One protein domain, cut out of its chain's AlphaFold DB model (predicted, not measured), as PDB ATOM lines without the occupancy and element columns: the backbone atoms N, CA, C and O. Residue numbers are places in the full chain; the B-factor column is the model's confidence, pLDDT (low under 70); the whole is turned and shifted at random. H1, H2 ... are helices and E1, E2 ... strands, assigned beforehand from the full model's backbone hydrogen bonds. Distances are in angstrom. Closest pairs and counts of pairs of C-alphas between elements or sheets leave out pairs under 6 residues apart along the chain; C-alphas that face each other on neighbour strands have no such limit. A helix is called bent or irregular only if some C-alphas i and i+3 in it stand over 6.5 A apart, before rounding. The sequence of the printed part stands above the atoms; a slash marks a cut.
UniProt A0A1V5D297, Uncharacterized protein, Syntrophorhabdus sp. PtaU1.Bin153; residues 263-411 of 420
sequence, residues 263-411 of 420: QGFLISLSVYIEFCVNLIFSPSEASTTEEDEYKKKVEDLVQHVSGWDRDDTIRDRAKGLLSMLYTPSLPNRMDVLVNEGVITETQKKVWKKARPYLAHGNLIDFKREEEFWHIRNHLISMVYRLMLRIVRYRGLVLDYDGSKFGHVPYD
ATOM      1  N   GLN A 263       4.753   9.737  36.853       91.75
ATOM      2  CA  GLN A 263       3.881   8.654  37.311       91.75
ATOM      3  C   GLN A 263       4.126   7.338  36.566       91.75
ATOM      4  O   GLN A 263       4.227   6.291  37.205       91.75
ATOM      5  N   GLY A 264       4.251   7.389  35.236       93.69
ATOM      6  CA  GLY A 264       4.566   6.211  34.428       93.69
ATOM      7  C   GLY A 264       5.922   5.629  34.815       93.69
ATOM      8  O   GLY A 264       6.036   4.428  35.040       93.69
ATOM      9  N   PHE A 265       6.918   6.493  35.013       95.50
ATOM     10  CA  PHE A 265       8.249   6.065  35.425       95.50
ATOM     11  C   PHE A 265       8.268   5.405  36.816       95.50
ATOM     12  O   PHE A 265       8.869   4.346  36.979       95.50
ATOM     13  N   LEU A 266       7.568   5.964  37.811       95.31
ATOM     14  CA  LEU A 266       7.473   5.371  39.153       95.31
ATOM     15  C   LEU A 266       6.765   4.007  39.163       95.31
ATOM     16  O   LEU A 266       7.158   3.118  39.925       95.31
ATOM     17  N   ILE A 267       5.741   3.827  38.321       95.44
ATOM     18  CA  ILE A 267       5.092   2.523  38.121       95.44
ATOM     19  C   ILE A 267       6.095   1.535  37.525       95.44
ATOM     20  O   ILE A 267       6.275   0.452  38.081       95.44
ATOM     21  N   SER A 268       6.793   1.922  36.452       97.12
ATOM     22  CA  SER A 268       7.810   1.081  35.813       97.12
ATOM     23  C   SER A 268       8.927   0.686  36.782       97.12
ATOM     24  O   SER A 268       9.272  -0.489  36.842       97.12
ATOM     25  N   LEU A 269       9.432   1.620  37.599       97.69
ATOM     26  CA  LEU A 269      10.407   1.332  38.660       97.69
ATOM     27  C   LEU A 269       9.864   0.302  39.658       97.69
ATOM     28  O   LEU A 269      10.536  -0.676  39.971       97.69
ATOM     29  N   SER A 270       8.632   0.505  40.137       96.75
ATOM     30  CA  SER A 270       8.012  -0.368  41.139       96.75
ATOM     31  C   SER A 270       7.843  -1.798  40.631       96.75
ATOM     32  O   SER A 270       8.144  -2.730  41.374       96.75
ATOM     33  N   VAL A 271       7.398  -1.963  39.380       96.50
ATOM     34  CA  VAL A 271       7.223  -3.269  38.721       96.50
ATOM     35  C   VAL A 271       8.575  -3.922  38.438       96.50
ATOM     36  O   VAL A 271       8.749  -5.110  38.700       96.50
ATOM     37  N   TYR A 272       9.549  -3.150  37.955       98.00
ATOM     38  CA  TYR A 272      10.879  -3.668  37.650       98.00
ATOM     39  C   TYR A 272      11.623  -4.140  38.910       98.00
ATOM     40  O   TYR A 272      12.325  -5.145  38.868       98.00
ATOM     41  N   ILE A 273      11.394  -3.504  40.065       98.25
ATOM     42  CA  ILE A 273      11.866  -4.002  41.366       98.25
ATOM     43  C   ILE A 273      11.295  -5.394  41.670       98.25
ATOM     44  O   ILE A 273      12.055  -6.276  42.063       98.25
ATOM     45  N   GLU A 274       9.988  -5.623  41.480       96.56
ATOM     46  CA  GLU A 274       9.392  -6.955  41.701       96.56
ATOM     47  C   GLU A 274      10.020  -7.994  40.776       96.56
ATOM     48  O   GLU A 274      10.349  -9.097  41.207       96.56
ATOM     49  N   PHE A 275      10.214  -7.613  39.515       96.56
ATOM     50  CA  PHE A 275      10.864  -8.439  38.513       96.56
ATOM     51  C   PHE A 275      12.297  -8.816  38.926       96.56
ATOM     52  O   PHE A 275      12.619 -10.002  38.950       96.56
ATOM     53  N   CYS A 276      13.129  -7.860  39.350       97.50
ATOM     54  CA  CYS A 276      14.485  -8.151  39.823       97.50
ATOM     55  C   CYS A 276      14.493  -9.044  41.071       97.50
ATOM     56  O   CYS A 276      15.309  -9.958  41.162       97.50
ATOM     57  N   VAL A 277      13.581  -8.827  42.026       96.25
ATOM     58  CA  VAL A 277      13.458  -9.719  43.191       96.25
ATOM     59  C   VAL A 277      13.064 -11.127  42.739       96.25
ATOM     60  O   VAL A 277      13.640 -12.102  43.207       96.25
ATOM     61  N   ASN A 278      12.136 -11.263  41.791       93.38
ATOM     62  CA  ASN A 278      11.798 -12.569  41.233       93.38
ATOM     63  C   ASN A 278      12.993 -13.224  40.537       93.38
ATOM     64  O   ASN A 278      13.171 -14.418  40.730       93.38
ATOM     65  N   LEU A 279      13.834 -12.482  39.809       92.69
ATOM     66  CA  LEU A 279      15.059 -13.030  39.216       92.69
ATOM     67  C   LEU A 279      16.047 -13.538  40.275       92.69
ATOM     68  O   LEU A 279      16.589 -14.626  40.119       92.69
ATOM     69  N   ILE A 280      16.252 -12.793  41.367       92.75
ATOM     70  CA  ILE A 280      17.176 -13.189  42.448       92.75
ATOM     71  C   ILE A 280      16.716 -14.477  43.142       92.75
ATOM     72  O   ILE A 280      17.540 -15.328  43.461       92.75
ATOM     73  N   PHE A 281      15.408 -14.619  43.370       87.50
ATOM     74  CA  PHE A 281      14.808 -15.789  44.022       87.50
ATOM     75  C   PHE A 281      14.231 -16.802  43.025       87.50
ATOM     76  O   PHE A 281      13.451 -17.671  43.418       87.50
ATOM     77  N   SER A 282      14.542 -16.675  41.732       81.50
ATOM     78  CA  SER A 282      14.113 -17.674  40.757       81.50
ATOM     79  C   SER A 282      14.815 -18.986  41.096       81.50
ATOM     80  O   SER A 282      16.008 -18.954  41.404       81.50
ATOM     81  N   PRO A 283      14.106 -20.127  41.062       58.88
ATOM     82  CA  PRO A 283      14.683 -21.426  41.380       58.88
ATOM     83  C   PRO A 283      15.690 -21.825  40.295       58.88
ATOM     84  O   PRO A 283      15.383 -22.546  39.352       58.88
ATOM     85  N   SER A 284      16.905 -21.297  40.408       48.88
ATOM     86  CA  SER A 284      18.058 -21.676  39.611       48.88
ATOM     87  C   SER A 284      18.779 -22.807  40.344       48.88
ATOM     88  O   SER A 284      19.575 -22.559  41.243       48.88
ATOM     89  N   GLU A 285      18.454 -24.041  39.953       42.59
ATOM     90  CA  GLU A 285      19.197 -25.312  40.107       42.59
ATOM     91  C   GLU A 285      19.643 -25.799  41.500       42.59
ATOM     92  O   GLU A 285      20.075 -26.944  41.612       42.59
ATOM     93  N   ALA A 286      19.485 -25.031  42.574       41.66
ATOM     94  CA  ALA A 286      19.800 -25.490  43.924       41.66
ATOM     95  C   ALA A 286      18.526 -25.625  44.762       41.66
ATOM     96  O   ALA A 286      18.269 -24.808  45.642       41.66
ATOM     97  N   SER A 287      17.727 -26.665  44.498       44.59
ATOM     98  CA  SER A 287      16.753 -27.132  45.487       44.59
ATOM     99  C   SER A 287      17.538 -27.594  46.710       44.59
ATOM    100  O   SER A 287      18.218 -28.624  46.698       44.59
ATOM    101  N   THR A 288      17.527 -26.779  47.756       55.47
ATOM    102  CA  THR A 288      18.081 -27.206  49.035       55.47
ATOM    103  C   THR A 288      17.130 -28.227  49.656       55.47
ATOM    104  O   THR A 288      15.912 -28.107  49.546       55.47
ATOM    105  N   THR A 289      17.671 -29.233  50.343       57.12
ATOM    106  CA  THR A 289      16.885 -30.294  50.999       57.12
ATOM    107  C   THR A 289      15.812 -29.762  51.961       57.12
ATOM    108  O   THR A 289      14.799 -30.424  52.168       57.12
ATOM    109  N   GLU A 290      16.005 -28.568  52.534       59.28
ATOM    110  CA  GLU A 290      15.028 -27.917  53.419       59.28
ATOM    111  C   GLU A 290      13.829 -27.315  52.659       59.28
ATOM    112  O   GLU A 290      12.697 -27.401  53.144       59.28
ATOM    113  N   GLU A 291      14.039 -26.746  51.465       64.62
ATOM    114  CA  GLU A 291      12.942 -26.261  50.610       64.62
ATOM    115  C   GLU A 291      12.057 -27.414  50.139       64.62
ATOM    116  O   GLU A 291      10.830 -27.296  50.154       64.62
ATOM    117  N   ASP A 292      12.666 -28.552  49.801       69.19
ATOM    118  CA  ASP A 292      11.938 -29.760  49.415       69.19
ATOM    119  C   ASP A 292      11.099 -30.311  50.581       69.19
ATOM    120  O   ASP A 292       9.949 -30.718  50.391       69.19
ATOM    121  N   GLU A 293      11.619 -30.267  51.813       75.38
ATOM    122  CA  GLU A 293      10.880 -30.700  53.002       75.38
ATOM    123  C   GLU A 293       9.719 -29.751  53.348       75.38
ATOM    124  O   GLU A 293       8.621 -30.199  53.692       75.38
ATOM    125  N   TYR A 294       9.923 -28.434  53.237       77.19
ATOM    126  CA  TYR A 294       8.858 -27.448  53.441       77.19
ATOM    127  C   TYR A 294       7.763 -27.570  52.377       77.19
ATOM    128  O   TYR A 294       6.575 -27.607  52.709       77.19
ATOM    129  N   LYS A 295       8.152 -27.706  51.105       80.06
ATOM    130  CA  LYS A 295       7.222 -27.920  49.994       80.06
ATOM    131  C   LYS A 295       6.388 -29.178  50.213       80.06
ATOM    132  O   LYS A 295       5.170 -29.122  50.062       80.06
ATOM    133  N   LYS A 296       7.009 -30.262  50.681       83.94
ATOM    134  CA  LYS A 296       6.308 -31.498  51.040       83.94
ATOM    135  C   LYS A 296       5.284 -31.288  52.162       83.94
ATOM    136  O   LYS A 296       4.152 -31.739  52.037       83.94
ATOM    137  N   LYS A 297       5.618 -30.527  53.211       84.81
ATOM    138  CA  LYS A 297       4.665 -30.182  54.290       84.81
ATOM    139  C   LYS A 297       3.466 -29.373  53.779       84.81
ATOM    140  O   LYS A 297       2.343 -29.584  54.234       84.81
ATOM    141  N   VAL A 298       3.686 -28.452  52.837       84.94
ATOM    142  CA  VAL A 298       2.598 -27.689  52.201       84.94
ATOM    143  C   VAL A 298       1.763 -28.591  51.283       84.94
ATOM    144  O   VAL A 298       0.538 -28.500  51.309       84.94
ATOM    145  N   GLU A 299       2.384 -29.501  50.523       87.56
ATOM    146  CA  GLU A 299       1.688 -30.522  49.717       87.56
ATOM    147  C   GLU A 299       0.809 -31.435  50.571       87.56
ATOM    148  O   GLU A 299      -0.362 -31.616  50.236       87.56
ATOM    149  N   ASP A 300       1.312 -31.926  51.703       89.44
ATOM    150  CA  ASP A 300       0.542 -32.747  52.641       89.44
ATOM    151  C   ASP A 300      -0.700 -31.991  53.151       89.44
ATOM    152  O   ASP A 300      -1.803 -32.542  53.209       89.44
ATOM    153  N   LEU A 301      -0.558 -30.695  53.453       89.38
ATOM    154  CA  LEU A 301      -1.667 -29.846  53.887       89.38
ATOM    155  C   LEU A 301      -2.687 -29.590  52.760       89.38
ATOM    156  O   LEU A 301      -3.897 -29.646  52.994       89.38
ATOM    157  N   VAL A 302      -2.224 -29.353  51.529       89.50
ATOM    158  CA  VAL A 302      -3.089 -29.209  50.344       89.50
ATOM    159  C   VAL A 302      -3.833 -30.516  50.049       89.50
ATOM    160  O   VAL A 302      -5.023 -30.486  49.717       89.50
ATOM    161  N   GLN A 303      -3.177 -31.669  50.195       91.06
ATOM    162  CA  GLN A 303      -3.811 -32.980  50.052       91.06
ATOM    163  C   GLN A 303      -4.855 -33.224  51.141       91.06
ATOM    164  O   GLN A 303      -5.962 -33.664  50.831       91.06
ATOM    165  N   HIS A 304      -4.555 -32.867  52.391       91.75
ATOM    166  CA  HIS A 304      -5.507 -32.980  53.492       91.75
ATOM    167  C   HIS A 304      -6.795 -32.190  53.213       91.75
ATOM    168  O   HIS A 304      -7.893 -32.737  53.306       91.75
ATOM    169  N   VAL A 305      -6.672 -30.933  52.771       91.00
ATOM    170  CA  VAL A 305      -7.830 -30.111  52.371       91.00
ATOM    171  C   VAL A 305      -8.515 -30.660  51.116       91.00
ATOM    172  O   VAL A 305      -9.727 -30.528  50.963       91.00
ATOM    173  N   SER A 306      -7.779 -31.324  50.223       89.25
ATOM    174  CA  SER A 306      -8.356 -31.973  49.039       89.25
ATOM    175  C   SER A 306      -9.258 -33.156  49.371       89.25
ATOM    176  O   SER A 306     -10.213 -33.382  48.633       89.25
ATOM    177  N   GLY A 307      -8.986 -33.872  50.464       90.38
ATOM    178  CA  GLY A 307      -9.829 -34.960  50.964       90.38
ATOM    179  C   GLY A 307     -11.087 -34.497  51.703       90.38
ATOM    180  O   GLY A 307     -11.882 -35.332  52.126       90.38
ATOM    181  N   TRP A 308     -11.283 -33.186  51.877       91.25
ATOM    182  CA  TRP A 308     -12.457 -32.642  52.549       91.25
ATOM    183  C   TRP A 308     -13.701 -32.747  51.649       91.25
ATOM    184  O   TRP A 308     -13.784 -32.127  50.588       91.25
ATOM    185  N   ASP A 309     -14.683 -33.537  52.083       89.06
ATOM    186  CA  ASP A 309     -15.882 -33.936  51.325       89.06
ATOM    187  C   ASP A 309     -17.066 -32.956  51.438       89.06
ATOM    188  O   ASP A 309     -18.221 -33.316  51.204       89.06
ATOM    189  N   ARG A 310     -16.790 -31.716  51.846       89.81
ATOM    190  CA  ARG A 310     -17.802 -30.674  52.055       89.81
ATOM    191  C   ARG A 310     -17.841 -29.713  50.869       89.81
ATOM    192  O   ARG A 310     -17.551 -30.099  49.746       89.81
ATOM    193  N   ASP A 311     -18.252 -28.476  51.124       95.00
ATOM    194  CA  ASP A 311     -18.471 -27.442  50.118       95.00
ATOM    195  C   ASP A 311     -17.267 -27.267  49.173       95.00
ATOM    196  O   ASP A 311     -16.174 -26.866  49.590       95.00
ATOM    197  N   ASP A 312     -17.497 -27.542  47.888       91.44
ATOM    198  CA  ASP A 312     -16.478 -27.483  46.841       91.44
ATOM    199  C   ASP A 312     -15.897 -26.067  46.677       91.44
ATOM    200  O   ASP A 312     -14.695 -25.910  46.473       91.44
ATOM    201  N   THR A 313     -16.714 -25.023  46.855       92.12
ATOM    202  CA  THR A 313     -16.285 -23.620  46.722       92.12
ATOM    203  C   THR A 313     -15.330 -23.231  47.846       92.12
ATOM    204  O   THR A 313     -14.326 -22.550  47.614       92.12
ATOM    205  N   ILE A 314     -15.625 -23.649  49.080       91.00
ATOM    206  CA  ILE A 314     -14.747 -23.397  50.229       91.00
ATOM    207  C   ILE A 314     -13.459 -24.209  50.081       91.00
ATOM    208  O   ILE A 314     -12.374 -23.668  50.307       91.00
ATOM    209  N   ARG A 315     -13.559 -25.473  49.654       92.88
ATOM    210  CA  ARG A 315     -12.398 -26.334  49.413       92.88
ATOM    211  C   ARG A 315     -11.460 -25.742  48.363       92.88
ATOM    212  O   ARG A 315     -10.261 -25.649  48.616       92.88
ATOM    213  N   ASP A 316     -11.979 -25.296  47.224       89.44
ATOM    214  CA  ASP A 316     -11.159 -24.747  46.140       89.44
ATOM    215  C   ASP A 316     -10.502 -23.417  46.531       89.44
ATOM    216  O   ASP A 316      -9.323 -23.193  46.245       89.44
ATOM    217  N   ARG A 317     -11.210 -22.561  47.283       88.62
ATOM    218  CA  ARG A 317     -10.613 -21.353  47.879       88.62
ATOM    219  C   ARG A 317      -9.497 -21.689  48.865       88.62
ATOM    220  O   ARG A 317      -8.444 -21.057  48.820       88.62
ATOM    221  N   ALA A 318      -9.710 -22.673  49.738       88.62
ATOM    222  CA  ALA A 318      -8.709 -23.102  50.710       88.62
ATOM    223  C   ALA A 318      -7.468 -23.684  50.018       88.62
ATOM    224  O   ALA A 318      -6.353 -23.306  50.374       88.62
ATOM    225  N   LYS A 319      -7.640 -24.514  48.978       86.75
ATOM    226  CA  LYS A 319      -6.528 -24.989  48.138       86.75
ATOM    227  C   LYS A 319      -5.757 -23.827  47.529       86.75
ATOM    228  O   LYS A 319      -4.543 -23.782  47.681       86.75
ATOM    229  N   GLY A 320      -6.450 -22.870  46.908       84.62
ATOM    230  CA  GLY A 320      -5.817 -21.693  46.312       84.62
ATOM    231  C   GLY A 320      -4.969 -20.906  47.315       84.62
ATOM    232  O   GLY A 320      -3.817 -20.593  47.027       84.62
ATOM    233  N   LEU A 321      -5.500 -20.649  48.515       85.75
ATOM    234  CA  LEU A 321      -4.777 -19.954  49.588       85.75
ATOM    235  C   LEU A 321      -3.558 -20.741  50.086       85.75
ATOM    236  O   LEU A 321      -2.505 -20.154  50.317       85.75
ATOM    237  N   LEU A 322      -3.681 -22.060  50.238       85.94
ATOM    238  CA  LEU A 322      -2.581 -22.917  50.681       85.94
ATOM    239  C   LEU A 322      -1.494 -23.060  49.617       85.94
ATOM    240  O   LEU A 322      -0.314 -23.038  49.945       85.94
ATOM    241  N   SER A 323      -1.867 -23.125  48.338       76.94
ATOM    242  CA  SER A 323      -0.903 -23.131  47.237       76.94
ATOM    243  C   SER A 323      -0.081 -21.839  47.166       76.94
ATOM    244  O   SER A 323       1.033 -21.851  46.655       76.94
ATOM    245  N   MET A 324      -0.557 -20.725  47.732       75.06
ATOM    246  CA  MET A 324       0.260 -19.511  47.850       75.06
ATOM    247  C   MET A 324       1.407 -19.643  48.864       75.06
ATOM    248  O   MET A 324       2.320 -18.822  48.837       75.06
ATOM    249  N   LEU A 325       1.398 -20.656  49.741       77.56
ATOM    250  CA  LEU A 325       2.471 -20.891  50.716       77.56
ATOM    251  C   LEU A 325       3.743 -21.466  50.077       77.56
ATOM    252  O   LEU A 325       4.806 -21.370  50.683       77.56
ATOM    253  N   TYR A 326       3.670 -22.008  48.855       72.75
ATOM    254  CA  TYR A 326       4.842 -22.536  48.144       72.75
ATOM    255  C   TYR A 326       5.876 -21.476  47.784       72.75
ATOM    256  O   TYR A 326       7.026 -21.806  47.511       72.75
ATOM    257  N   THR A 327       5.481 -20.207  47.728       70.62
ATOM    258  CA  THR A 327       6.376 -19.129  47.325       70.62
ATOM    259  C   THR A 327       6.351 -18.047  48.390       70.62
ATOM    260  O   THR A 327       5.295 -17.449  48.623       70.62
ATOM    261  N   PRO A 328       7.496 -17.733  49.021       77.62
ATOM    262  CA  PRO A 328       7.574 -16.620  49.947       77.62
ATOM    263  C   PRO A 328       7.010 -15.350  49.305       77.62
ATOM    264  O   PRO A 328       7.319 -15.010  48.154       77.62
ATOM    265  N   SER A 329       6.167 -14.637  50.053       84.81
ATOM    266  CA  SER A 329       5.592 -13.384  49.570       84.81
ATOM    267  C   SER A 329       6.700 -12.398  49.186       84.81
ATOM    268  O   SER A 329       7.794 -12.414  49.757       84.81
ATOM    269  N   LEU A 330       6.427 -11.521  48.219       89.00
ATOM    270  CA  LEU A 330       7.398 -10.519  47.783       89.00
ATOM    271  C   LEU A 330       7.940  -9.658  48.952       89.00
ATOM    272  O   LEU A 330       9.155  -9.486  49.027       89.00
ATOM    273  N   PRO A 331       7.113  -9.196  49.919       90.12
ATOM    274  CA  PRO A 331       7.617  -8.534  51.122       90.12
ATOM    275  C   PRO A 331       8.609  -9.370  51.941       90.12
ATOM    276  O   PRO A 331       9.614  -8.815  52.371       90.12
ATOM    277  N   ASN A 332       8.366 -10.676  52.113       88.50
ATOM    278  CA  ASN A 332       9.268 -11.561  52.862       88.50
ATOM    279  C   ASN A 332      10.598 -11.762  52.123       88.50
ATOM    280  O   ASN A 332      11.657 -11.775  52.739       88.50
ATOM    281  N   ARG A 333      10.569 -11.872  50.791       92.88
ATOM    282  CA  ARG A 333      11.799 -11.908  49.979       92.88
ATOM    283  C   ARG A 333      12.586 -10.608  50.094       92.88
ATOM    284  O   ARG A 333      13.805 -10.631  50.204       92.88
ATOM    285  N   MET A 334      11.898  -9.470  50.155       95.12
ATOM    286  CA  MET A 334      12.552  -8.194  50.448       95.12
ATOM    287  C   MET A 334      13.123  -8.129  51.869       95.12
ATOM    288  O   MET A 334      14.173  -7.523  52.035       95.12
ATOM    289  N   ASP A 335      12.494  -8.748  52.877       94.75
ATOM    290  CA  ASP A 335      13.082  -8.864  54.226       94.75
ATOM    291  C   ASP A 335      14.430  -9.587  54.200       94.75
ATOM    292  O   ASP A 335      15.385  -9.126  54.821       94.75
ATOM    293  N   VAL A 336      14.536 -10.676  53.433       92.94
ATOM    294  CA  VAL A 336      15.812 -11.380  53.229       92.94
ATOM    295  C   VAL A 336      16.854 -10.437  52.625       92.94
ATOM    296  O   VAL A 336      17.937 -10.292  53.180       92.94
ATOM    297  N   LEU A 337      16.507  -9.711  51.558       96.38
ATOM    298  CA  LEU A 337      17.428  -8.774  50.905       96.38
ATOM    299  C   LEU A 337      17.837  -7.593  51.803       96.38
ATOM    300  O   LEU A 337      18.961  -7.103  51.690       96.38
ATOM    301  N   VAL A 338      16.958  -7.135  52.700       97.25
ATOM    302  CA  VAL A 338      17.310  -6.140  53.728       97.25
ATOM    303  C   VAL A 338      18.294  -6.736  54.735       97.25
ATOM    304  O   VAL A 338      19.307  -6.108  55.039       97.25
ATOM    305  N   ASN A 339      18.036  -7.951  55.224       94.94
ATOM    306  CA  ASN A 339      18.900  -8.632  56.194       94.94
ATOM    307  C   ASN A 339      20.296  -8.943  55.626       94.94
ATOM    308  O   ASN A 339      21.290  -8.874  56.353       94.94
ATOM    309  N   GLU A 340      20.380  -9.243  54.328       95.12
ATOM    310  CA  GLU A 340      21.640  -9.420  53.600       95.12
ATOM    311  C   GLU A 340      22.378  -8.094  53.355       95.12
ATOM    312  O   GLU A 340      23.587  -8.095  53.137       95.12
ATOM    313  N   GLY A 341      21.684  -6.954  53.417       96.19
ATOM    314  CA  GLY A 341      22.235  -5.635  53.091       96.19
ATOM    315  C   GLY A 341      22.204  -5.291  51.597       96.19
ATOM    316  O   GLY A 341      22.768  -4.277  51.188       96.19
ATOM    317  N   VAL A 342      21.516  -6.093  50.777       97.00
ATOM    318  CA  VAL A 342      21.333  -5.839  49.339       97.00
ATOM    319  C   VAL A 342      20.535  -4.551  49.121       97.00
ATOM    320  O   VAL A 342      20.905  -3.732  48.283       97.00
ATOM    321  N   ILE A 343      19.466  -4.345  49.889       97.25
ATOM    322  CA  ILE A 343      18.632  -3.131  49.883       97.25
ATOM    323  C   ILE A 343      18.487  -2.585  51.306       97.25
ATOM    324  O   ILE A 343      18.763  -3.285  52.279       97.25
ATOM    325  N   THR A 344      18.031  -1.342  51.452       96.25
ATOM    326  CA  THR A 344      17.800  -0.738  52.774       96.25
ATOM    327  C   THR A 344      16.350  -0.892  53.238       96.25
ATOM    328  O   THR A 344      15.413  -0.963  52.438       96.25
ATOM    329  N   GLU A 345      16.132  -0.867  54.556       96.94
ATOM    330  CA  GLU A 345      14.781  -0.863  55.139       96.94
ATOM    331  C   GLU A 345      13.959   0.350  54.660       96.94
ATOM    332  O   GLU A 345      12.749   0.261  54.441       96.94
ATOM    333  N   THR A 346      14.620   1.490  54.437       95.75
ATOM    334  CA  THR A 346      13.998   2.697  53.878       95.75
ATOM    335  C   THR A 346      13.504   2.459  52.453       95.75
ATOM    336  O   THR A 346      12.346   2.760  52.163       95.75
ATOM    337  N   GLN A 347      14.327   1.867  51.582       96.31
ATOM    338  CA  GLN A 347      13.942   1.536  50.205       96.31
ATOM    339  C   GLN A 347      12.731   0.596  50.179       96.31
ATOM    340  O   GLN A 347      11.745   0.876  49.493       96.31
ATOM    341  N   LYS A 348      12.740  -0.459  51.008       97.44
ATOM    342  CA  LYS A 348      11.600  -1.378  51.150       97.44
ATOM    343  C   LYS A 348      10.324  -0.647  51.582       97.44
ATOM    344  O   LYS A 348       9.261  -0.855  50.993       97.44
ATOM    345  N   LYS A 349      10.406   0.223  52.597       96.06
ATOM    346  CA  LYS A 349       9.263   1.022  53.080       96.06
ATOM    347  C   LYS A 349       8.709   1.945  51.996       96.06
ATOM    348  O   LYS A 349       7.491   2.015  51.826       96.06
ATOM    349  N   VAL A 350       9.586   2.624  51.256       95.50
ATOM    350  CA  VAL A 350       9.209   3.513  50.149       95.50
ATOM    351  C   VAL A 350       8.499   2.733  49.048       95.50
ATOM    352  O   VAL A 350       7.391   3.110  48.664       95.50
ATOM    353  N   TRP A 351       9.069   1.614  48.600       96.38
ATOM    354  CA  TRP A 351       8.442   0.754  47.598       96.38
ATOM    355  C   TRP A 351       7.075   0.233  48.067       96.38
ATOM    356  O   TRP A 351       6.087   0.361  47.342       96.38
ATOM    357  N   LYS A 352       6.967  -0.244  49.316       95.31
ATOM    358  CA  LYS A 352       5.708  -0.748  49.896       95.31
ATOM    359  C   LYS A 352       4.611   0.323  49.957       95.31
ATOM    360  O   LYS A 352       3.435  -0.017  49.858       95.31
ATOM    361  N   LYS A 353       4.976   1.601  50.114       92.38
ATOM    362  CA  LYS A 353       4.042   2.741  50.072       92.38
ATOM    363  C   LYS A 353       3.664   3.110  48.635       92.38
ATOM    364  O   LYS A 353       2.484   3.295  48.343       92.38
ATOM    365  N   ALA A 354       4.652   3.225  47.747       91.06
ATOM    366  CA  ALA A 354       4.466   3.711  46.383       91.06
ATOM    367  C   ALA A 354       3.715   2.707  45.497       91.06
ATOM    368  O   ALA A 354       2.784   3.088  44.789       91.06
ATOM    369  N   ARG A 355       4.073   1.421  45.568       91.75
ATOM    370  CA  ARG A 355       3.557   0.385  44.668       91.75
ATOM    371  C   ARG A 355       2.030   0.247  44.723       91.75
ATOM    372  O   ARG A 355       1.412   0.365  43.669       91.75
ATOM    373  N   PRO A 356       1.380   0.052  45.890       90.00
ATOM    374  CA  PRO A 356      -0.079  -0.035  45.947       90.00
ATOM    375  C   PRO A 356      -0.746   1.284  45.551       90.00
ATOM    376  O   PRO A 356      -1.721   1.274  44.807       90.00
ATOM    377  N   TYR A 357      -0.202   2.422  46.002       90.00
ATOM    378  CA  TYR A 357      -0.747   3.742  45.678       90.00
ATOM    379  C   TYR A 357      -0.857   3.944  44.162       90.00
ATOM    380  O   TYR A 357      -1.927   4.290  43.665       90.00
ATOM    381  N   LEU A 358       0.225   3.667  43.433       88.88
ATOM    382  CA  LEU A 358       0.282   3.841  41.984       88.88
ATOM    383  C   LEU A 358      -0.522   2.767  41.234       88.88
ATOM    384  O   LEU A 358      -1.210   3.086  40.267       88.88
ATOM    385  N   ALA A 359      -0.489   1.512  41.697       86.31
ATOM    386  CA  ALA A 359      -1.219   0.404  41.073       86.31
ATOM    387  C   ALA A 359      -2.747   0.556  41.166       86.31
ATOM    388  O   ALA A 359      -3.465   0.093  40.284       86.31
ATOM    389  N   HIS A 360      -3.254   1.234  42.198       89.31
ATOM    390  CA  HIS A 360      -4.680   1.546  42.336       89.31
ATOM    391  C   HIS A 360      -5.125   2.785  41.537       89.31
ATOM    392  O   HIS A 360      -6.249   3.247  41.705       89.31
ATOM    393  N   GLY A 361      -4.266   3.324  40.662       85.06
ATOM    394  CA  GLY A 361      -4.617   4.418  39.754       85.06
ATOM    395  C   GLY A 361      -4.644   5.803  40.402       85.06
ATOM    396  O   GLY A 361      -5.138   6.747  39.787       85.06
ATOM    397  N   ASN A 362      -4.108   5.955  41.617       86.56
ATOM    398  CA  ASN A 362      -4.005   7.275  42.232       86.56
ATOM    399  C   ASN A 362      -3.018   8.143  41.442       86.56
ATOM    400  O   ASN A 362      -1.917   7.706  41.100       86.56
ATOM    401  N   LEU A 363      -3.412   9.385  41.167       85.19
ATOM    402  CA  LEU A 363      -2.570  10.348  40.466       85.19
ATOM    403  C   LEU A 363      -1.583  11.011  41.430       85.19
ATOM    404  O   LEU A 363      -1.841  11.158  42.630       85.19
ATOM    405  N   ILE A 364      -0.433  11.409  40.895       82.81
ATOM    406  CA  ILE A 364       0.525  12.239  41.624       82.81
ATOM    407  C   ILE A 364      -0.043  13.654  41.731       82.81
ATOM    408  O   ILE A 364      -0.307  14.300  40.720       82.81
ATOM    409  N   ASP A 365      -0.231  14.129  42.962       80.19
ATOM    410  CA  ASP A 365      -0.580  15.524  43.228       80.19
ATOM    411  C   ASP A 365       0.676  16.398  43.105       80.19
ATOM    412  O   ASP A 365       1.678  16.146  43.780       80.19
ATOM    413  N   PHE A 366       0.604  17.453  42.290       68.56
ATOM    414  CA  PHE A 366       1.672  18.442  42.114       68.56
ATOM    415  C   PHE A 366       2.106  19.095  43.432       68.56
ATOM    416  O   PHE A 366       3.270  19.443  43.592       68.56
ATOM    417  N   LYS A 367       1.220  19.202  44.433       76.12
ATOM    418  CA  LYS A 367       1.592  19.721  45.765       76.12
ATOM    419  C   LYS A 367       2.577  18.825  46.521       76.12
ATOM    420  O   LYS A 367       3.166  19.264  47.502       76.12
ATOM    421  N   ARG A 368       2.719  17.567  46.102       76.50
ATOM    422  CA  ARG A 368       3.592  16.556  46.716       76.50
ATOM    423  C   ARG A 368       4.725  16.137  45.786       76.50
ATOM    424  O   ARG A 368       5.369  15.125  46.043       76.50
ATOM    425  N   GLU A 369       4.971  16.879  44.708       76.06
ATOM    426  CA  GLU A 369       5.938  16.500  43.675       76.06
ATOM    427  C   GLU A 369       7.339  16.232  44.253       76.06
ATOM    428  O   GLU A 369       7.951  15.219  43.922       76.06
ATOM    429  N   GLU A 370       7.806  17.054  45.199       83.62
ATOM    430  CA  GLU A 370       9.079  16.843  45.913       83.62
ATOM    431  C   GLU A 370       9.144  15.488  46.638       83.62
ATOM    432  O   GLU A 370      10.141  14.772  46.540       83.62
ATOM    433  N   GLU A 371       8.061  15.074  47.304       85.81
ATOM    434  CA  GLU A 371       7.978  13.750  47.935       85.81
ATOM    435  C   GLU A 371       8.116  12.641  46.883       85.81
ATOM    436  O   GLU A 371       8.825  11.659  47.103       85.81
ATOM    437  N   PHE A 372       7.487  12.801  45.716       86.25
ATOM    438  CA  PHE A 372       7.580  11.827  44.629       86.25
ATOM    439  C   PHE A 372       8.959  11.798  43.967       86.25
ATOM    440  O   PHE A 372       9.395  10.725  43.545       86.25
ATOM    441  N   TRP A 373       9.687  12.916  43.940       88.62
ATOM    442  CA  TRP A 373      11.090  12.934  43.532       88.62
ATOM    443  C   TRP A 373      11.983  12.154  44.509       88.62
ATOM    444  O   TRP A 373      12.845  11.393  44.067       88.62
ATOM    445  N   HIS A 374      11.739  12.253  45.818       90.69
ATOM    446  CA  HIS A 374      12.434  11.423  46.809       90.69
ATOM    447  C   HIS A 374      12.082   9.938  46.677       90.69
ATOM    448  O   HIS A 374      12.975   9.089  46.710       90.69
ATOM    449  N   ILE A 375      10.800   9.615  46.465       93.25
ATOM    450  CA  ILE A 375      10.357   8.242  46.181       93.25
ATOM    451  C   ILE A 375      11.083   7.712  44.940       93.25
ATOM    452  O   ILE A 375      11.663   6.631  44.998       93.25
ATOM    453  N   ARG A 376      11.113   8.484  43.845       94.44
ATOM    454  CA  ARG A 376      11.813   8.123  42.604       94.44
ATOM    455  C   ARG A 376      13.260   7.746  42.879       94.44
ATOM    456  O   ARG A 376      13.692   6.687  42.441       94.44
ATOM    457  N   ASN A 377      13.993   8.591  43.598       95.25
ATOM    458  CA  ASN A 377      15.412   8.369  43.849       95.25
ATOM    459  C   ASN A 377      15.661   7.070  44.634       95.25
ATOM    460  O   ASN A 377      16.497   6.271  44.225       95.25
ATOM    461  N   HIS A 378      14.871   6.807  45.680       95.94
ATOM    462  CA  HIS A 378      14.960   5.552  46.431       95.94
ATOM    463  C   HIS A 378      14.673   4.320  45.568       95.94
ATOM    464  O   HIS A 378      15.353   3.303  45.689       95.94
ATOM    465  N   LEU A 379      13.675   4.396  44.683       97.12
ATOM    466  CA  LEU A 379      13.369   3.289  43.778       97.12
ATOM    467  C   LEU A 379      14.472   3.087  42.726       97.12
ATOM    468  O   LEU A 379      14.801   1.946  42.423       97.12
ATOM    469  N   ILE A 380      15.076   4.162  42.207       97.69
ATOM    470  CA  ILE A 380      16.234   4.091  41.301       97.69
ATOM    471  C   ILE A 380      17.411   3.390  41.993       97.69
ATOM    472  O   ILE A 380      17.948   2.425  41.450       97.69
ATOM    473  N   SER A 381      17.777   3.820  43.205       97.06
ATOM    474  CA  SER A 381      18.829   3.170  43.994       97.06
ATOM    475  C   SER A 381      18.540   1.695  44.243       97.06
ATOM    476  O   SER A 381      19.419   0.850  44.083       97.06
ATOM    477  N   MET A 382      17.294   1.370  44.597       97.75
ATOM    478  CA  MET A 382      16.868  -0.006  44.820       97.75
ATOM    479  C   MET A 382      16.995  -0.852  43.546       97.75
ATOM    480  O   MET A 382      17.515  -1.963  43.614       97.75
ATOM    481  N   VAL A 383      16.589  -0.328  42.382       98.31
ATOM    482  CA  VAL A 383      16.768  -1.000  41.085       98.31
ATOM    483  C   VAL A 383      18.237  -1.331  40.838       98.31
ATOM    484  O   VAL A 383      18.552  -2.486  40.546       98.31
ATOM    485  N   TYR A 384      19.138  -0.358  40.997       98.06
ATOM    486  CA  TYR A 384      20.559  -0.593  40.754       98.06
ATOM    487  C   TYR A 384      21.158  -1.608  41.704       98.06
ATOM    488  O   TYR A 384      21.834  -2.526  41.250       98.06
ATOM    489  N   ARG A 385      20.863  -1.504  43.000       97.62
ATOM    490  CA  ARG A 385      21.320  -2.481  43.993       97.62
ATOM    491  C   ARG A 385      20.882  -3.900  43.619       97.62
ATOM    492  O   ARG A 385      21.707  -4.805  43.573       97.62
ATOM    493  N   LEU A 386      19.615  -4.098  43.249       98.19
ATOM    494  CA  LEU A 386      19.122  -5.415  42.835       98.19
ATOM    495  C   LEU A 386      19.805  -5.927  41.556       98.19
ATOM    496  O   LEU A 386      20.192  -7.092  41.499       98.19
ATOM    497  N   MET A 387      20.004  -5.075  40.548       98.06
ATOM    498  CA  MET A 387      20.722  -5.466  39.328       98.06
ATOM    499  C   MET A 387      22.189  -5.816  39.607       98.06
ATOM    500  O   MET A 387      22.682  -6.826  39.110       98.06
ATOM    501  N   LEU A 388      22.876  -5.028  40.441       97.81
ATOM    502  CA  LEU A 388      24.257  -5.286  40.867       97.81
ATOM    503  C   LEU A 388      24.362  -6.616  41.626       97.81
ATOM    504  O   LEU A 388      25.307  -7.370  41.398       97.81
ATOM    505  N   ARG A 389      23.361  -6.954  42.454       97.06
ATOM    506  CA  ARG A 389      23.252  -8.265  43.109       97.06
ATOM    507  C   ARG A 389      23.121  -9.409  42.105       97.06
ATOM    508  O   ARG A 389      23.810 -10.416  42.272       97.06
ATOM    509  N   ILE A 390      22.285  -9.254  41.074       96.25
ATOM    510  CA  ILE A 390      22.087 -10.260  40.012       96.25
ATOM    511  C   ILE A 390      23.405 -10.535  39.279       96.25
ATOM    512  O   ILE A 390      23.781 -11.691  39.110       96.25
ATOM    513  N   VAL A 391      24.154  -9.488  38.914       96.75
ATOM    514  CA  VAL A 391      25.454  -9.631  38.225       96.75
ATOM    515  C   VAL A 391      26.635  -9.853  39.172       96.75
ATOM    516  O   VAL A 391      27.783  -9.849  38.739       96.75
ATOM    517  N   ARG A 392      26.369 -10.050  40.470       96.19
ATOM    518  CA  ARG A 392      27.373 -10.314  41.515       96.19
ATOM    519  C   ARG A 392      28.454  -9.227  41.629       96.19
ATOM    520  O   ARG A 392      29.583  -9.504  42.031       96.19
ATOM    521  N   TYR A 393      28.117  -7.980  41.314       97.62
ATOM    522  CA  TYR A 393      29.028  -6.851  41.470       97.62
ATOM    523  C   TYR A 393      29.122  -6.403  42.930       97.62
ATOM    524  O   TYR A 393      28.104  -6.121  43.550       97.62
ATOM    525  N   ARG A 394      30.347  -6.217  43.431       96.50
ATOM    526  CA  ARG A 394      30.641  -5.574  44.722       96.50
ATOM    527  C   ARG A 394      31.662  -4.460  44.529       96.50
ATOM    528  O   ARG A 394      32.680  -4.670  43.858       96.50
ATOM    529  N   GLY A 395      31.434  -3.293  45.119       95.62
ATOM    530  CA  GLY A 395      32.286  -2.119  44.916       95.62
ATOM    531  C   GLY A 395      31.573  -0.804  45.211       95.62
ATOM    532  O   GLY A 395      30.530  -0.795  45.849       95.62
ATOM    533  N   LEU A 396      32.144   0.315  44.773       95.19
ATOM    534  CA  LEU A 396      31.521   1.629  44.938       95.19
ATOM    535  C   LEU A 396      30.402   1.827  43.915       95.19
ATOM    536  O   LEU A 396      30.595   1.575  42.733       95.19
ATOM    537  N   VAL A 397      29.257   2.339  44.352       94.19
ATOM    538  CA  VAL A 397      28.134   2.704  43.476       94.19
ATOM    539  C   VAL A 397      27.644   4.103  43.822       94.19
ATOM    540  O   VAL A 397      27.737   4.521  44.978       94.19
ATOM    541  N   LEU A 398      27.126   4.832  42.837       93.56
ATOM    542  CA  LEU A 398      26.413   6.078  43.081       93.56
ATOM    543  C   LEU A 398      25.039   5.771  43.684       93.56
ATOM    544  O   LEU A 398      24.181   5.169  43.037       93.56
ATOM    545  N   ASP A 399      24.831   6.193  44.927       92.19
ATOM    546  CA  ASP A 399      23.544   6.098  45.597       92.19
ATOM    547  C   ASP A 399      22.750   7.390  45.405       92.19
ATOM    548  O   ASP A 399      23.253   8.500  45.614       92.19
ATOM    549  N   TYR A 400      21.491   7.230  45.017       93.06
ATOM    550  CA  TYR A 400      20.515   8.304  44.902       93.06
ATOM    551  C   TYR A 400      19.671   8.473  46.166       93.06
ATOM    552  O   TYR A 400      18.851   9.391  46.226       93.06
ATOM    553  N   ASP A 401      19.855   7.625  47.181       87.44
ATOM    554  CA  ASP A 401      19.146   7.736  48.450       87.44
ATOM    555  C   ASP A 401      19.429   9.103  49.112       87.44
ATOM    556  O   ASP A 401      20.568   9.467  49.399       87.44
ATOM    557  N   GLY A 402      18.369   9.862  49.408       74.69
ATOM    558  CA  GLY A 402      18.451  11.115  50.166       74.69
ATOM    559  C   GLY A 402      18.538  12.399  49.328       74.69
ATOM    560  O   GLY A 402      18.090  12.466  48.183       74.69
ATOM    561  N   SER A 403      19.033  13.472  49.957       71.06
ATOM    562  CA  SER A 403      19.066  14.833  49.391       71.06
ATOM    563  C   SER A 403      20.363  15.170  48.646       71.06
ATOM    564  O   SER A 403      20.449  16.220  48.016       71.06
ATOM    565  N   LYS A 404      21.391  14.322  48.755       80.19
ATOM    566  CA  LYS A 404      22.671  14.458  48.052       80.19
ATOM    567  C   LYS A 404      23.081  13.093  47.523       80.19
ATOM    568  O   LYS A 404      23.098  12.138  48.289       80.19
ATOM    569  N   PHE A 405      23.431  13.030  46.245       89.56
ATOM    570  CA  PHE A 405      23.955  11.809  45.641       89.56
ATOM    571  C   PHE A 405      25.412  11.627  46.045       89.56
ATOM    572  O   PHE A 405      26.172  12.598  46.100       89.56
ATOM    573  N   GLY A 406      25.791  10.393  46.353       90.06
ATOM    574  CA  GLY A 406      27.127  10.089  46.842       90.06
ATOM    575  C   GLY A 406      27.518   8.651  46.562       90.06
ATOM    576  O   GLY A 406      26.668   7.779  46.411       90.06
ATOM    577  N   HIS A 407      28.821   8.411  46.485       91.81
ATOM    578  CA  HIS A 407      29.342   7.065  46.310       91.81
ATOM    579  C   HIS A 407      29.326   6.324  47.639       91.81
ATOM    580  O   HIS A 407      29.852   6.819  48.637       91.81
ATOM    581  N   VAL A 408      28.737   5.135  47.641       93.06
ATOM    582  CA  VAL A 408      28.675   4.264  48.813       93.06
ATOM    583  C   VAL A 408      29.303   2.913  48.485       93.06
ATOM    584  O   VAL A 408      29.146   2.422  47.362       93.06
ATOM    585  N   PRO A 409      30.007   2.280  49.436       94.25
ATOM    586  CA  PRO A 409      30.376   0.880  49.306       94.25
ATOM    587  C   PRO A 409      29.118   0.017  49.192       94.25
ATOM    588  O   PRO A 409      28.198   0.130  50.004       94.25
ATOM    589  N   TYR A 410      29.092  -0.843  48.185       95.31
ATOM    590  CA  TYR A 410      28.044  -1.817  47.946       95.31
ATOM    591  C   TYR A 410      28.606  -3.228  48.086       95.31
ATOM    592  O   TYR A 410      29.409  -3.689  47.271       95.31
ATOM    593  N   ASP A 411      28.173  -3.884  49.155       95.44
ATOM    594  CA  ASP A 411      28.499  -5.254  49.524       95.44
ATOM    595  C   ASP A 411      27.308  -5.839  50.300       95.44
ATOM    596  O   ASP A 411      26.485  -5.089  50.835       95.44
TER     597      ASP A 411
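This is residues 263 to 411 of the 420 residues of an uncharacterized protein of Syntrophorhabdus sp. PtaU1.Bin153 (UniProt A0A1V5D297). Look for two unequal lobes: a larger one, in which H1 and H6 run side by side with H5 crossing them and H4 packing on H1 and H5, and a smaller one, the helical hairpin H2 and H3, joined to it through two links. A small hairpin of strands, E1 and E2, lies beside H6 at the far side of the larger lobe. The 149 printed residues hold six named helices and then two named strands, in the order H1 H2 H3 H4 H5 H6 E1 E2; the sheet is E1 - E2, antiparallel, and the class is mostly helix. The whole is loose, with a radius of gyration of the C-alphas of 19.4 A, and flat, spanning 61 by 38 by 19 A.

Start at the hairpin of E1, residues 395 to 399, and E2, residues 406 to 410: N 397 and O 408 are 3.0 A apart and N 410 and O 395 2.7 A, both within hydrogen-bond range. Next find H6, residues 366 to 390, whose closest C-alpha pair with E1 is Ser 381 and Asp 399, 5.8 A. H6 touches H1, residues 263 to 280, at a shallow tilt of 23 degrees, the same way, closest at the C-alphas of Ile 273 and Val 383, 5.8 A. With residues 375 to 382 alone H6 touches H5, residues 345 to 359, at a steep tilt of 63 degrees, closest at the C-alphas of Gln 347 and His 378, 5.6 A. H1 touches H5 with residues 263 to 271 alone, closest at the C-alphas of Ser 270 and Arg 355, 5.7 A. H4, residues 330 to 340, forms a helical hairpin with H5, and they only just touch, with 3 pairs of C-alphas within 8 A, the closest Val 338 and Glu 345 at 6.0 A. H4 also touches H1, closest at the C-alphas of Val 277 and Arg 333, 7.3 A. Farther out, H2, residues 289 to 306, and H3, residues 312 to 326, form a helical hairpin at a shallow tilt of 5 degrees, closest at the C-alphas of Val 302 and Lys 319, 5.9 A; both are apart from H1, H4, H5 and H6. Every O i to N i+4 pair is within hydrogen-bond range in H1, H2 and H4; H3 and H5 have 9 of 11 each, H6 19 of 21.

Find C-alpha 263 at (3.881, 8.654, 37.311); from there H1 runs 26.1 A to C-alpha 280. H2 measures 25.4 A, H3 21.9 A and H5 21.3 A. H6 runs 35.3 A to C-alpha 390 at (22.087, -10.260, 40.012); it has a kink of 31 degrees near residue 373 and is irregular, with C-alphas 367 and 370 8.0 A apart. E2 ends at C-alpha 410, (28.044, -1.817, 47.946).

The two C-alphas farthest apart, those of Asp 309 and Lys 404, are 62.0 A apart. The printed part has no cut, and no link is long. Residues 282 to 290 and 308 to 313 stand free, as do residues 365 to 371, of which 366 to 371 belong to H6. The mean pLDDT of the printed part is 88.1; look for values under 70 at residues 283 to 292 and 366.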